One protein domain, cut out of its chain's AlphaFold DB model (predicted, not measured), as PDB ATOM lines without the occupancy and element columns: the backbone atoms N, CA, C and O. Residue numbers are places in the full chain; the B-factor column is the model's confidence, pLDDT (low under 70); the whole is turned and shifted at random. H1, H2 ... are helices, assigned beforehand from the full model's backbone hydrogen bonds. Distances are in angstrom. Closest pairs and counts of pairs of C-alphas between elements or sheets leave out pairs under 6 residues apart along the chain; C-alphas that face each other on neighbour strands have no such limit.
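This is residues 9 to 119 of the 453 residues of an uncharacterized protein of Leptolyngbya sp (UniProt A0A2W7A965). A long helix, H2, runs through the middle; H5 crosses it on one side, and H3 packs on the opposite side near H2's last turns. H1 folds back along the first part of H2 as a hairpin, and H4 packs across its far part, on the same side as H5. The printed part has 111 residues with five named helices, H1 to H5 in chain order, and no named strand: all helix, mostly crossed in packing. It is compact, with a radius of gyration of the C-alphas of 13.7 A, and rounded, spanning 37 by 30 by 28 A.

H1, residues 9 to 22, touches H2, residues 27 to 49, as a helical hairpin at a shallow tilt of 24 degrees; the closest C-alphas, of Gln 20 and Ala 30, are 5.8 A apart. H2 is the hub, touching four helices. H3, residues 62 to 72, touches it at Leu 42 and Gly 68, closest C-alphas 6.1 A apart. H4, residues 77 to 91, touches H2 about perpendicular at 86 degrees, closest at Val 45 and Leu 87, C-alphas 6.6 A apart. H5, residues 98 to 117, touches H2 about perpendicular at 88 degrees, closest at Thr 37 and Arg 107, C-alphas 5.2 A apart. H3 and H5 are apart. Every O i to N i+4 pair is within hydrogen-bond range in H1, H3 and H5, against 15 of 19 in H2 and 6 of 11 in H4.

H1 begins at C-alpha 9 (207.263, 212.160, 182.927). H2, 31.6 A long, has a kink of 31 degrees near residue 42. H5, 27.9 A long, ends at C-alpha 117 (209.803, 198.494, 194.102).

The printed part has no cut. The link from H2 to H3 is long, 12 residues. Confidence is under 70 at residues 24 to 25, 56 to 58 and 88 to 95.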
ATOM      1  N   PHE A   9     206.173 211.204 182.796       91.69
ATOM      2  CA  PHE A   9     207.263 212.160 182.927       91.69
ATOM      3  C   PHE A   9     207.668 212.351 184.392       91.69
ATOM      4  O   PHE A   9     208.861 212.363 184.679       91.69
ATOM      5  N   ASP A  10     206.702 212.419 185.308       88.94
ATOM      6  CA  ASP A  10     206.976 212.561 186.744       88.94
ATOM      7  C   ASP A  10     207.756 211.343 187.263       88.94
ATOM      8  O   ASP A  10     208.819 211.484 187.864       88.94
ATOM      9  N   VAL A  11     207.306 210.139 186.892       89.12
ATOM     10  CA  VAL A  11     207.983 208.874 187.229       89.12
ATOM     11  C   VAL A  11     209.388 208.798 186.622       89.12
ATOM     12  O   VAL A  11     210.322 208.297 187.247       89.12
ATOM     13  N   TRP A  12     209.572 209.302 185.398       92.00
ATOM     14  CA  TRP A  12     210.891 209.396 184.774       92.00
ATOM     15  C   TRP A  12     211.826 210.346 185.534       92.00
ATOM     16  O   TRP A  12     213.002 210.026 185.699       92.00
ATOM     17  N   MET A  13     211.329 211.500 185.988       92.06
ATOM     18  CA  MET A  13     212.131 212.471 186.735       92.06
ATOM     19  C   MET A  13     212.587 211.908 188.082       92.06
ATOM     20  O   MET A  13     213.751 212.073 188.440       92.06
ATOM     21  N   GLU A  14     211.714 211.188 188.783       91.62
ATOM     22  CA  GLU A  14     212.076 210.513 190.031       91.62
ATOM     23  C   GLU A  14     213.100 209.394 189.817       91.62
ATOM     24  O   GLU A  14     214.098 209.328 190.533       91.62
ATOM     25  N   PHE A  15     212.925 208.568 188.780       91.94
ATOM     26  CA  PHE A  15     213.922 207.562 188.407       91.94
ATOM     27  C   PHE A  15     215.272 208.199 188.046       91.94
ATOM     28  O   PHE A  15     216.338 207.684 188.386       91.94
ATOM     29  N   ALA A  16     215.251 209.336 187.344       90.75
ATOM     30  CA  ALA A  16     216.469 210.044 186.982       90.75
ATOM     31  C   ALA A  16     217.212 210.569 188.217       90.75
ATOM     32  O   ALA A  16     218.433 210.418 188.292       90.75
ATOM     33  N   ALA A  17     216.477 211.117 189.186       89.06
ATOM     34  CA  ALA A  17     217.026 211.552 190.464       89.06
ATOM     35  C   ALA A  17     217.614 210.372 191.256       89.06
ATOM     36  O   ALA A  17     218.755 210.458 191.704       89.06
ATOM     37  N   SER A  18     216.911 209.234 191.334       90.25
ATOM     38  CA  SER A  18     217.397 208.068 192.084       90.25
ATOM     39  C   SER A  18     218.683 207.477 191.500       90.25
ATOM     40  O   SER A  18     219.565 207.061 192.242       90.25
ATOM     41  N   ILE A  19     218.828 207.447 190.170       88.81
ATOM     42  CA  ILE A  19     220.067 206.972 189.528       88.81
ATOM     43  C   ILE A  19     221.224 207.947 189.775       88.81
ATOM     44  O   ILE A  19     222.356 207.510 189.965       88.81
ATOM     45  N   GLN A  20     220.962 209.257 189.785       87.00
ATOM     46  CA  GLN A  20     221.986 210.257 190.109       87.00
ATOM     47  C   GLN A  20     222.440 210.164 191.570       87.00
ATOM     48  O   GLN A  20     223.623 210.340 191.839       87.00
ATOM     49  N   GLU A  21     221.527 209.846 192.490       83.69
ATOM     50  CA  GLU A  21     221.811 209.663 193.916       83.69
ATOM     51  C   GLU A  21     222.543 208.343 194.227       83.69
ATOM     52  O   GLU A  21     223.419 208.298 195.088       83.69
ATOM     53  N   GLN A  22     222.246 207.264 193.500       80.38
ATOM     54  CA  GLN A  22     222.933 205.977 193.678       80.38
ATOM     55  C   GLN A  22     224.369 205.984 193.135       80.38
ATOM     56  O   GLN A  22     225.235 205.282 193.652       80.38
ATOM     57  N   GLU A  23     224.633 206.791 192.108       79.62
ATOM     58  CA  GLU A  23     225.899 206.814 191.364       79.62
ATOM     59  C   GLU A  23     226.652 208.147 191.555       79.62
ATOM     60  O   GLU A  23     227.352 208.616 190.652       79.62
ATOM     61  N   VAL A  24     226.529 208.771 192.737       64.94
ATOM     62  CA  VAL A  24     227.100 210.101 193.067       64.94
ATOM     63  C   VAL A  24     228.603 210.188 192.778       64.94
ATOM     64  O   VAL A  24     229.091 211.214 192.310       64.94
ATOM     65  N   ASN A  25     229.335 209.088 192.974       66.19
ATOM     66  CA  ASN A  25     230.783 209.018 192.743       66.19
ATOM     67  C   ASN A  25     231.166 208.581 191.315       66.19
ATOM     68  O   ASN A  25     232.350 208.519 190.986       66.19
ATOM     69  N   GLN A  26     230.191 208.279 190.450       75.25
ATOM     70  CA  GLN A  26     230.389 207.790 189.080       75.25
ATOM     71  C   GLN A  26     229.458 208.511 188.090       75.25
ATOM     72  O   GLN A  26     228.708 207.898 187.329       75.25
ATOM     73  N   SER A  27     229.549 209.844 188.045       76.75
ATOM     74  CA  SER A  27     228.715 210.715 187.193       76.75
ATOM     75  C   SER A  27     228.643 210.274 185.714       76.75
ATOM     76  O   SER A  27     227.577 210.306 185.093       76.75
ATOM     77  N   ALA A  28     229.745 209.760 185.153       81.62
ATOM     78  CA  ALA A  28     229.775 209.233 183.784       81.62
ATOM     79  C   ALA A  28     228.912 207.966 183.599       81.62
ATOM     80  O   ALA A  28     228.274 207.793 182.555       81.62
ATOM     81  N   GLN A  29     228.859 207.092 184.608       84.44
ATOM     82  CA  GLN A  29     228.027 205.890 184.613       84.44
ATOM     83  C   GLN A  29     226.548 206.258 184.733       84.44
ATOM     84  O   GLN A  29     225.751 205.818 183.901       84.44
ATOM     85  N   ALA A  30     226.197 207.144 185.669       84.56
ATOM     86  CA  ALA A  30     224.835 207.657 185.823       84.56
ATOM     87  C   ALA A  30     224.303 208.254 184.507       84.56
ATOM     88  O   ALA A  30     223.239 207.873 184.010       84.56
ATOM     89  N   ALA A  31     225.092 209.131 183.876       86.12
ATOM     90  CA  ALA A  31     224.739 209.760 182.606       86.12
ATOM     91  C   ALA A  31     224.545 208.736 181.477       86.12
ATOM     92  O   ALA A  31     223.639 208.879 180.648       86.12
ATOM     93  N   ARG A  32     225.367 207.682 181.436       87.50
ATOM     94  CA  ARG A  32     225.232 206.599 180.456       87.50
ATOM     95  C   ARG A  32     223.935 205.816 180.658       87.50
ATOM     96  O   ARG A  32     223.199 205.637 179.689       87.50
ATOM     97  N   ILE A  33     223.635 205.399 181.891       87.19
ATOM     98  CA  ILE A  33     222.411 204.656 182.231       87.19
ATOM     99  C   ILE A  33     221.181 205.466 181.819       87.19
ATOM    100  O   ILE A  33     220.335 204.966 181.081       87.19
ATOM    101  N   LEU A  34     221.116 206.740 182.213       90.44
ATOM    102  CA  LEU A  34     219.984 207.609 181.894       90.44
ATOM    103  C   LEU A  34     219.812 207.819 180.390       90.44
ATOM    104  O   LEU A  34     218.692 207.772 179.879       90.44
ATOM    105  N   ASN A  35     220.904 207.999 179.648       89.06
ATOM    106  CA  ASN A  35     220.833 208.153 178.198       89.06
ATOM    107  C   ASN A  35     220.366 206.878 177.488       89.06
ATOM    108  O   ASN A  35     219.551 206.961 176.562       89.06
ATOM    109  N   GLU A  36     220.853 205.711 177.912       89.81
ATOM    110  CA  GLU A  36     220.451 204.417 177.357       89.81
ATOM    111  C   GLU A  36     218.982 204.109 177.684       89.81
ATOM    112  O   GLU A  36     218.225 203.758 176.776       89.81
ATOM    113  N   THR A  37     218.547 204.318 178.932       90.69
ATOM    114  CA  THR A  37     217.152 204.109 179.355       90.69
ATOM    115  C   THR A  37     216.203 205.069 178.648       90.69
ATOM    116  O   THR A  37     215.207 204.625 178.080       90.69
ATOM    117  N   ARG A  38     216.534 206.366 178.574       91.38
ATOM    118  CA  ARG A  38     215.741 207.352 177.822       91.38
ATOM    119  C   ARG A  38     215.603 206.944 176.361       91.38
ATOM    120  O   ARG A  38     214.505 206.946 175.814       91.38
ATOM    121  N   SER A  39     216.711 206.555 175.732       88.25
ATOM    122  CA  SER A  39     216.694 206.105 174.338       88.25
ATOM    123  C   SER A  39     215.810 204.874 174.160       88.25
ATOM    124  O   SER A  39     215.064 204.805 173.186       88.25
ATOM    125  N   ALA A  40     215.849 203.928 175.099       88.19
ATOM    126  CA  ALA A  40     215.020 202.732 175.068       88.19
ATOM    127  C   ALA A  40     213.522 203.058 175.228       88.19
ATOM    128  O   ALA A  40     212.708 202.552 174.457       88.19
ATOM    129  N   ILE A  41     213.156 203.957 176.150       89.81
ATOM    130  CA  ILE A  41     211.769 204.415 176.337       89.81
ATOM    131  C   ILE A  41     211.248 205.072 175.055       89.81
ATOM    132  O   ILE A  41     210.220 204.658 174.520       89.81
ATOM    133  N   LEU A  42     211.984 206.046 174.516       89.06
ATOM    134  CA  LEU A  42     211.557 206.788 173.329       89.06
ATOM    135  C   LEU A  42     211.468 205.896 172.084       89.06
ATOM    136  O   LEU A  42     210.549 206.056 171.280       89.06
ATOM    137  N   ARG A  43     212.416 204.960 171.919       83.69
ATOM    138  CA  ARG A  43     212.519 204.113 170.721       83.69
ATOM    139  C   ARG A  43     211.590 202.916 170.722       83.69
ATOM    140  O   ARG A  43     211.072 202.566 169.668       83.69
ATOM    141  N   LEU A  44     211.435 202.275 171.874       84.56
ATOM    142  CA  LEU A  44     210.824 200.952 171.970       84.56
ATOM    143  C   LEU A  44     209.491 200.983 172.704       84.56
ATOM    144  O   LEU A  44     208.604 200.208 172.362       84.56
ATOM    145  N   VAL A  45     209.349 201.861 173.701       87.69
ATOM    146  CA  VAL A  45     208.159 201.898 174.555       87.69
ATOM    147  C   VAL A  45     207.117 202.855 173.991       87.69
ATOM    148  O   VAL A  45     205.998 202.424 173.742       87.69
ATOM    149  N   LEU A  46     207.465 204.120 173.738       89.62
ATOM    150  CA  LEU A  46     206.489 205.127 173.302       89.62
ATOM    151  C   LEU A  46     205.719 204.758 172.019       89.62
ATOM    152  O   LEU A  46     204.508 204.985 171.992       89.62
ATOM    153  N   PRO A  47     206.328 204.138 170.986       87.94
ATOM    154  CA  PRO A  47     205.575 203.711 169.804       87.94
ATOM    155  C   PRO A  47     204.464 202.688 170.091       87.94
ATOM    156  O   PRO A  47     203.517 202.586 169.321       87.94
ATOM    157  N   LEU A  48     204.531 201.960 171.213       85.44
ATOM    158  CA  LEU A  48     203.488 201.016 171.657       85.44
ATOM    159  C   LEU A  48     202.266 201.709 172.282       85.44
ATOM    160  O   LEU A  48     201.282 201.053 172.650       85.44
ATOM    161  N   PHE A  49     202.361 203.025 172.429       87.12
ATOM    162  CA  PHE A  49     201.343 203.936 172.930       87.12
ATOM    163  C   PHE A  49     201.121 205.068 171.916       87.12
ATOM    164  O   PHE A  49     200.916 206.213 172.294       87.12
ATOM    165  N   ASP A  50     201.201 204.731 170.623       87.25
ATOM    166  CA  ASP A  50     200.843 205.580 169.479       87.25
ATOM    167  C   ASP A  50     201.735 206.811 169.238       87.25
ATOM    168  O   ASP A  50     201.411 207.678 168.420       87.25
ATOM    169  N   PHE A  51     202.916 206.869 169.861       88.31
ATOM    170  CA  PHE A  51     203.910 207.883 169.521       88.31
ATOM    171  C   PHE A  51     204.554 207.598 168.156       88.31
ATOM    172  O   PHE A  51     205.238 206.589 167.966       88.31
ATOM    173  N   LYS A  52     204.392 208.521 167.205       84.62
ATOM    174  CA  LYS A  52     205.005 208.432 165.873       84.62
ATOM    175  C   LYS A  52     206.331 209.185 165.839       84.62
ATOM    176  O   LYS A  52     206.352 210.414 165.860       84.62
ATOM    177  N   GLN A  53     207.433 208.448 165.734       77.94
ATOM    178  CA  GLN A  53     208.744 209.043 165.465       77.94
ATOM    179  C   GLN A  53     208.793 209.603 164.043       77.94
ATOM    180  O   GLN A  53     208.327 208.958 163.104       77.94
ATOM    181  N   LYS A  54     209.369 210.799 163.885       76.88
ATOM    182  CA  LYS A  54     209.508 211.457 162.578       76.88
ATOM    183  C   LYS A  54     210.767 211.002 161.838       76.88
ATOM    184  O   LYS A  54     210.781 211.028 160.613       76.88
ATOM    185  N   SER A  55     211.803 210.561 162.557       70.25
ATOM    186  CA  SER A  55     213.039 210.025 161.979       70.25
ATOM    187  C   SER A  55     213.327 208.593 162.437       70.25
ATOM    188  O   SER A  55     213.249 208.282 163.622       70.25
ATOM    189  N   SER A  56     213.725 207.729 161.497       65.44
ATOM    190  CA  SER A  56     214.136 206.334 161.733       65.44
ATOM    191  C   SER A  56     215.663 206.137 161.783       65.44
ATOM    192  O   SER A  56     216.158 205.009 161.762       65.44
ATOM    193  N   GLY A  57     216.442 207.226 161.835       67.19
ATOM    194  CA  GLY A  57     217.908 207.179 161.804       67.19
ATOM    195  C   GLY A  57     218.568 206.601 163.068       67.19
ATOM    196  O   GLY A  57     218.010 206.613 164.167       67.19
ATOM    197  N   LYS A  58     219.835 206.156 162.943       67.12
ATOM    198  CA  LYS A  58     220.637 205.619 164.070       67.12
ATOM    199  C   LYS A  58     220.774 206.604 165.241       67.12
ATOM    200  O   LYS A  58     220.801 206.168 166.394       67.12
ATOM    201  N   LYS A  59     220.824 207.915 164.974       76.75
ATOM    202  CA  LYS A  59     220.843 208.991 165.981       76.75
ATOM    203  C   LYS A  59     219.490 209.705 165.983       76.75
ATOM    204  O   LYS A  59     219.021 210.116 164.930       76.75
ATOM    205  N   MET A  60     218.878 209.841 167.159       79.50
ATOM    206  CA  MET A  60     217.594 210.534 167.298       79.50
ATOM    207  C   MET A  60     217.815 212.057 167.218       79.50
ATOM    208  O   MET A  60     218.673 212.562 167.951       79.50
ATOM    209  N   PRO A  61     217.094 212.792 166.351       85.00
ATOM    210  CA  PRO A  61     217.147 214.252 166.325       85.00
ATOM    211  C   PRO A  61     216.718 214.849 167.669       85.00
ATOM    212  O   PRO A  61     215.817 214.325 168.319       85.00
ATOM    213  N   GLN A  62     217.305 215.980 168.070       85.06
ATOM    214  CA  GLN A  62     216.931 216.657 169.325       85.06
ATOM    215  C   GLN A  62     215.441 217.021 169.377       85.06
ATOM    216  O   GLN A  62     214.833 216.952 170.441       85.06
ATOM    217  N   LYS A  63     214.842 217.338 168.222       86.19
ATOM    218  CA  LYS A  63     213.407 217.605 168.097       86.19
ATOM    219  C   LYS A  63     212.551 216.384 168.453       86.19
ATOM    220  O   LYS A  63     211.611 216.524 169.219       86.19
ATOM    221  N   ASP A  64     212.917 215.191 167.983       83.94
ATOM    222  CA  ASP A  64     212.195 213.949 168.303       83.94
ATOM    223  C   ASP A  64     212.351 213.567 169.780       83.94
ATOM    224  O   ASP A  64     211.418 213.051 170.393       83.94
ATOM    225  N   VAL A  65     213.516 213.864 170.375       88.31
ATOM    226  CA  VAL A  65     213.720 213.712 171.823       88.31
ATOM    227  C   VAL A  65     212.792 214.652 172.590       88.31
ATOM    228  O   VAL A  65     212.108 214.205 173.504       88.31
ATOM    229  N   ALA A  66     212.736 215.934 172.219       89.62
ATOM    230  CA  ALA A  66     211.864 216.910 172.867       89.62
ATOM    231  C   ALA A  66     210.376 216.537 172.725       89.62
ATOM    232  O   ALA A  66     209.659 216.520 173.725       89.62
ATOM    233  N   ASP A  67     209.943 216.154 171.519       90.69
ATOM    234  CA  ASP A  67     208.575 215.707 171.234       90.69
ATOM    235  C   ASP A  67     208.211 214.471 172.080       90.69
ATOM    236  O   ASP A  67     207.141 214.418 172.687       90.69
ATOM    237  N   GLY A  68     209.116 213.493 172.187       90.69
ATOM    238  CA  GLY A  68     208.904 212.289 172.994       90.69
ATOM    239  C   GLY A  68     208.855 212.562 174.500       90.69
ATOM    240  O   GLY A  68     208.013 212.006 175.205       90.69
ATOM    241  N   MET A  69     209.700 213.466 175.001       92.69
ATOM    242  CA  MET A  69     209.646 213.897 176.403       92.69
ATOM    243  C   MET A  69     208.361 214.672 176.716       92.69
ATOM    244  O   MET A  69     207.812 214.532 177.806       92.69
ATOM    245  N   GLN A  70     207.850 215.458 175.767       92.06
ATOM    246  CA  GLN A  70     206.563 216.131 175.919       92.06
ATOM    247  C   GLN A  70     205.402 215.129 175.883       92.06
ATOM    248  O   GLN A  70     204.454 215.263 176.653       92.06
ATOM    249  N   PHE A  71     205.499 214.083 175.060       93.56
ATOM    250  CA  PHE A  71     204.508 213.009 175.008       93.56
ATOM    251  C   PHE A  71     204.415 212.226 176.326       93.56
ATOM    252  O   PHE A  71     203.311 211.898 176.759       93.56
ATOM    253  N   LEU A  72     205.532 212.007 177.032       91.00
ATOM    254  CA  LEU A  72     205.528 211.377 178.363       91.00
ATOM    255  C   LEU A  72     204.639 212.114 179.378       91.00
ATOM    256  O   LEU A  72     204.028 211.470 180.226       91.00
ATOM    257  N   LYS A  73     204.517 213.443 179.269       92.75
ATOM    258  CA  LYS A  73     203.634 214.247 180.136       92.75
ATOM    259  C   LYS A  73     202.149 214.023 179.848       92.75
ATOM    260  O   LYS A  73     201.309 214.363 180.668       92.75
ATOM    261  N   THR A  74     201.807 213.472 178.685       90.25
ATOM    262  CA  THR A  74     200.415 213.174 178.308       90.25
ATOM    263  C   THR A  74     199.975 211.774 178.734       90.25
ATOM    264  O   THR A  74     198.780 211.485 178.758       90.25
ATOM    265  N   LEU A  75     200.925 210.896 179.076       89.88
ATOM    266  CA  LEU A  75     200.644 209.509 179.421       89.88
ATOM    267  C   LEU A  75     200.349 209.374 180.921       89.88
ATOM    268  O   LEU A  75     201.227 209.669 181.738       89.88
ATOM    269  N   PRO A  76     199.156 208.883 181.306       87.56
ATOM    270  CA  PRO A  76     198.827 208.668 182.707       87.56
ATOM    271  C   PRO A  76     199.562 207.445 183.262       87.56
ATOM    272  O   PRO A  76     199.729 206.427 182.578       87.56
ATOM    273  N   ILE A  77     199.940 207.505 184.542       84.56
ATOM    274  CA  ILE A  77     200.612 206.406 185.266       84.56
ATOM    275  C   ILE A  77     199.832 205.088 185.190       84.56
ATOM    276  O   ILE A  77     200.435 204.019 185.125       84.56
ATOM    277  N   SER A  78     198.500 205.141 185.080       79.00
ATOM    278  CA  SER A  78     197.642 203.957 184.915       79.00
ATOM    279  C   SER A  78     198.034 203.054 183.740       79.00
ATOM    280  O   SER A  78     197.732 201.860 183.768       79.00
ATOM    281  N   ASN A  79     198.697 203.609 182.721       82.69
ATOM    282  CA  ASN A  79     199.120 202.885 181.523       82.69
ATOM    283  C   ASN A  79     200.473 202.171 181.700       82.69
ATOM    284  O   ASN A  79     200.827 201.337 180.865       82.69
ATOM    285  N   LEU A  80     201.228 202.450 182.774       78.69
ATOM    286  CA  LEU A  80     202.538 201.828 183.017       78.69
ATOM    287  C   LEU A  80     202.441 200.304 183.183       78.69
ATOM    288  O   LEU A  80     203.347 199.581 182.774       78.69
ATOM    289  N   LYS A  81     201.310 199.796 183.693       73.00
ATOM    290  CA  LYS A  81     201.050 198.350 183.844       73.00
ATOM    291  C   LYS A  81     201.114 197.577 182.518       73.00
ATOM    292  O   LYS A  81     201.470 196.402 182.505       73.00
ATOM    293  N   ASP A  82     200.813 198.241 181.403       78.69
ATOM    294  CA  ASP A  82     200.752 197.605 180.085       78.69
ATOM    295  C   ASP A  82     202.125 197.568 179.396       78.69
ATOM    296  O   ASP A  82     202.302 196.854 178.405       78.69
ATOM    297  N   VAL A  83     203.117 198.305 179.919       80.94
ATOM    298  CA  VAL A  83     204.454 198.447 179.318       80.94
ATOM    299  C   VAL A  83     205.152 197.098 179.200       80.94
ATOM    300  O   VAL A  83     205.611 196.751 178.113       80.94
ATOM    301  N   ARG A  84     205.197 196.300 180.277       76.25
ATOM    302  CA  ARG A  84     205.909 195.007 180.298       76.25
ATOM    303  C   ARG A  84     205.314 194.031 179.272       76.25
ATOM    304  O   ARG A  84     206.052 193.448 178.477       76.25
ATOM    305  N   THR A  85     203.985 193.923 179.219       72.88
ATOM    306  CA  THR A  85     203.269 193.033 178.286       72.88
ATOM    307  C   THR A  85     203.405 193.481 176.831       72.88
ATOM    308  O   THR A  85     203.652 192.656 175.948       72.88
ATOM    309  N   LYS A  86     203.259 194.783 176.551       79.62
ATOM    310  CA  LYS A  86     203.401 195.322 175.190       79.62
ATOM    311  C   LYS A  86     204.847 195.246 174.691       79.62
ATOM    312  O   LYS A  86     205.065 194.928 173.525       79.62
ATOM    313  N   LEU A  87     205.833 195.477 175.558       76.12
ATOM    314  CA  LEU A  87     207.251 195.424 175.200       76.12
ATOM    315  C   LEU A  87     207.716 194.002 174.874       76.12
ATOM    316  O   LEU A  87     208.382 193.812 173.859       76.12
ATOM    317  N   GLN A  88     207.331 192.999 175.674       68.25
ATOM    318  CA  GLN A  88     207.621 191.589 175.369       68.25
ATOM    319  C   GLN A  88     207.058 191.188 174.003       68.25
ATOM    320  O   GLN A  88     207.736 190.535 173.210       68.25
ATOM    321  N   LYS A  89     205.839 191.647 173.696       66.19
ATOM    322  CA  LYS A  89     205.211 191.453 172.388       66.19
ATOM    323  C   LYS A  89     205.853 192.266 171.268       66.19
ATOM    324  O   LYS A  89     205.580 191.935 170.134       66.19
ATOM    325  N   SER A  90     206.653 193.297 171.534       67.69
ATOM    326  CA  SER A  90     207.272 194.152 170.505       67.69
ATOM    327  C   SER A  90     208.718 193.756 170.204       67.69
ATOM    328  O   SER A  90     209.114 193.671 169.043       67.69
ATOM    329  N   LEU A  91     209.500 193.423 171.238       66.94
ATOM    330  CA  LEU A  91     210.889 192.973 171.091       66.94
ATOM    331  C   LEU A  91     211.008 191.692 170.251       66.94
ATOM    332  O   LEU A  91     212.020 191.500 169.586       66.94
ATOM    333  N   ALA A  92     209.967 190.856 170.231       60.44
ATOM    334  CA  ALA A  92     209.895 189.676 169.372       60.44
ATOM    335  C   ALA A  92     209.732 190.000 167.869       60.44
ATOM    336  O   ALA A  92     209.993 189.134 167.039       60.44
ATOM    337  N   TRP A  93     209.312 191.221 167.513       54.91
ATOM    338  CA  TRP A  93     208.972 191.612 166.134       54.91
ATOM    339  C   TRP A  93     209.891 192.688 165.553       54.91
ATOM    340  O   TRP A  93     209.902 192.890 164.341       54.91
ATOM    341  N   GLN A  94     210.665 193.391 166.383       63.91
ATOM    342  CA  GLN A  94     211.594 194.412 165.901       63.91
ATOM    343  C   GLN A  94     212.938 193.820 165.453       63.91
ATOM    344  O   GLN A  94     213.567 193.038 166.166       63.91
ATOM    345  N   VAL A  95     213.426 194.280 164.295       63.41
ATOM    346  CA  VAL A  95     214.742 193.944 163.722       63.41
ATOM    347  C   VAL A  95     215.851 194.713 164.462       63.41
ATOM    348  O   VAL A  95     216.453 195.647 163.939       63.41
ATOM    349  N   LEU A  96     216.095 194.364 165.726       70.38
ATOM    350  CA  LEU A  96     217.220 194.876 166.515       70.38
ATOM    351  C   LEU A  96     218.336 193.831 166.587       70.38
ATOM    352  O   LEU A  96     218.076 192.633 166.639       70.38
ATOM    353  N   SER A  97     219.593 194.283 166.646       77.81
ATOM    354  CA  SER A  97     220.716 193.377 166.914       77.81
ATOM    355  C   SER A  97     220.586 192.749 168.307       77.81
ATOM    356  O   SER A  97     220.098 193.396 169.236       77.81
ATOM    357  N   LYS A  98     221.088 191.521 168.487       76.69
ATOM    358  CA  LYS A  98     221.078 190.818 169.786       76.69
ATOM    359  C   LYS A  98     221.741 191.641 170.902       76.69
ATOM    360  O   LYS A  98     221.252 191.667 172.027       76.69
ATOM    361  N   ALA A  99     222.808 192.375 170.578       77.62
ATOM    362  CA  ALA A  99     223.468 193.281 171.517       77.62
ATOM    363  C   ALA A  99     222.548 194.441 171.941       77.62
ATOM    364  O   ALA A  99     222.396 194.703 173.130       77.62
ATOM    365  N   SER A 100     221.867 195.089 170.989       76.69
ATOM    366  CA  SER A 100     220.910 196.166 171.281       76.69
ATOM    367  C   SER A 100     219.683 195.673 172.051       76.69
ATOM    368  O   SER A 100     219.203 196.381 172.933       76.69
ATOM    369  N   GLN A 101     219.198 194.463 171.755       76.31
ATOM    370  CA  GLN A 101     218.119 193.822 172.514       76.31
ATOM    371  C   GLN A 101     218.525 193.604 173.974       76.31
ATOM    372  O   GLN A 101     217.764 193.956 174.871       76.31
ATOM    373  N   ASN A 102     219.741 193.107 174.219       80.31
ATOM    374  CA  ASN A 102     220.255 192.904 175.573       80.31
ATOM    375  C   ASN A 102     220.423 194.233 176.326       80.31
ATOM    376  O   ASN A 102     219.973 194.350 177.464       80.31
ATOM    377  N   THR A 103     221.021 195.250 175.696       83.31
ATOM    378  CA  THR A 103     221.240 196.557 176.334       83.31
ATOM    379  C   THR A 103     219.924 197.277 176.622       83.31
ATOM    380  O   THR A 103     219.662 197.639 177.766       83.31
ATOM    381  N   TYR A 104     219.062 197.472 175.620       84.06
ATOM    382  CA  TYR A 104     217.807 198.200 175.821       84.06
ATOM    383  C   TYR A 104     216.792 197.401 176.638       84.06
ATOM    384  O   TYR A 104     216.109 197.981 177.479       84.06
ATOM    385  N   GLY A 105     216.733 196.079 176.458       81.12
ATOM    386  CA  GLY A 105     215.917 195.200 177.293       81.12
ATOM    387  C   GLY A 105     216.350 195.249 178.758       81.12
ATOM    388  O   GLY A 105     215.506 195.415 179.636       81.12
ATOM    389  N   GLY A 106     217.660 195.204 179.025       83.50
ATOM    390  CA  GLY A 106     218.216 195.363 180.370       83.50
ATOM    391  C   GLY A 106     217.834 196.698 181.012       83.50
ATOM    392  O   GLY A 106     217.367 196.717 182.147       83.50
ATOM    393  N   ARG A 107     217.944 197.808 180.271       87.75
ATOM    394  CA  ARG A 107     217.587 199.150 180.768       87.75
ATOM    395  C   ARG A 107     216.099 199.331 181.029       87.75
ATOM    396  O   ARG A 107     215.730 199.908 182.049       87.75
ATOM    397  N   ILE A 108     215.238 198.822 180.150       85.94
ATOM    398  CA  ILE A 108     213.793 198.901 180.381       85.94
ATOM    399  C   ILE A 108     213.392 198.012 181.564       85.94
ATOM    400  O   ILE A 108     212.576 198.433 182.377       85.94
ATOM    401  N   ASN A 109     213.996 196.831 181.722       83.56
ATOM    402  CA  ASN A 109     213.762 195.993 182.898       83.56
ATOM    403  C   ASN A 109     214.246 196.665 184.188       83.56
ATOM    404  O   ASN A 109     213.527 196.622 185.179       83.56
ATOM    405  N   GLN A 110     215.404 197.331 184.172       87.62
ATOM    406  CA  GLN A 110     215.894 198.116 185.308       87.62
ATOM    407  C   GLN A 110     214.882 199.200 185.711       87.62
ATOM    408  O   GLN A 110     214.529 199.307 186.880       87.62
ATOM    409  N   TRP A 111     214.362 199.950 184.736       88.25
ATOM    410  CA  TRP A 111     213.340 200.970 184.976       88.25
ATOM    411  C   TRP A 111     212.016 200.374 185.491       88.25
ATOM    412  O   TRP A 111     211.447 200.875 186.456       88.25
ATOM    413  N   LEU A 112     211.543 199.267 184.905       83.81
ATOM    414  CA  LEU A 112     210.318 198.581 185.338       83.81
ATOM    415  C   LEU A 112     210.432 198.001 186.750       83.81
ATOM    416  O   LEU A 112     209.481 198.102 187.517       83.81
ATOM    417  N   ASN A 113     211.572 197.405 187.094       83.31
ATOM    418  CA  ASN A 113     211.802 196.845 188.424       83.31
ATOM    419  C   ASN A 113     211.842 197.953 189.480       83.31
ATOM    420  O   ASN A 113     211.168 197.837 190.498       83.31
ATOM    421  N   TRP A 114     212.522 199.065 189.186       88.44
ATOM    422  CA  TRP A 114     212.508 200.239 190.057       88.44
ATOM    423  C   TRP A 114     211.077 200.756 190.285       88.44
ATOM    424  O   TRP A 114     210.675 200.988 191.424       88.44
ATOM    425  N   MET A 115     210.263 200.847 189.225       83.50
ATOM    426  CA  MET A 115     208.852 201.240 189.342       83.50
ATOM    427  C   MET A 115     208.011 200.244 190.161       83.50
ATOM    428  O   MET A 115     207.035 200.630 190.803       83.50
ATOM    429  N   GLU A 116     208.353 198.957 190.139       79.62
ATOM    430  CA  GLU A 116     207.691 197.917 190.932       79.62
ATOM    431  C   GLU A 116     208.018 198.042 192.427       79.62
ATOM    432  O   GLU A 116     207.116 197.978 193.268       79.62
ATOM    433  N   GLU A 117     209.292 198.278 192.744       80.69
ATOM    434  CA  GLU A 117     209.803 198.494 194.102       80.69
ATOM    435  C   GLU A 117     209.185 199.738 194.748       80.69
ATOM    436  O   GLU A 117     208.738 199.679 195.894       80.69
ATOM    437  N   HIS A 118     209.054 200.822 193.978       80.31
ATOM    438  CA  HIS A 118     208.483 202.098 194.428       80.31
ATOM    439  C   HIS A 118     206.948 202.136 194.345       80.31
ATOM    440  O   HIS A 118     206.322 203.156 194.608       80.31
ATOM    441  N   GLY A 119     206.308 201.011 194.006       72.44
ATOM    442  CA  GLY A 119     204.854 200.861 194.073       72.44
ATOM    443  C   GLY A 119     204.071 201.442 192.892       72.44
ATOM    444  O   GLY A 119     202.859 201.241 192.839       72.44
TER     445      GLY A 119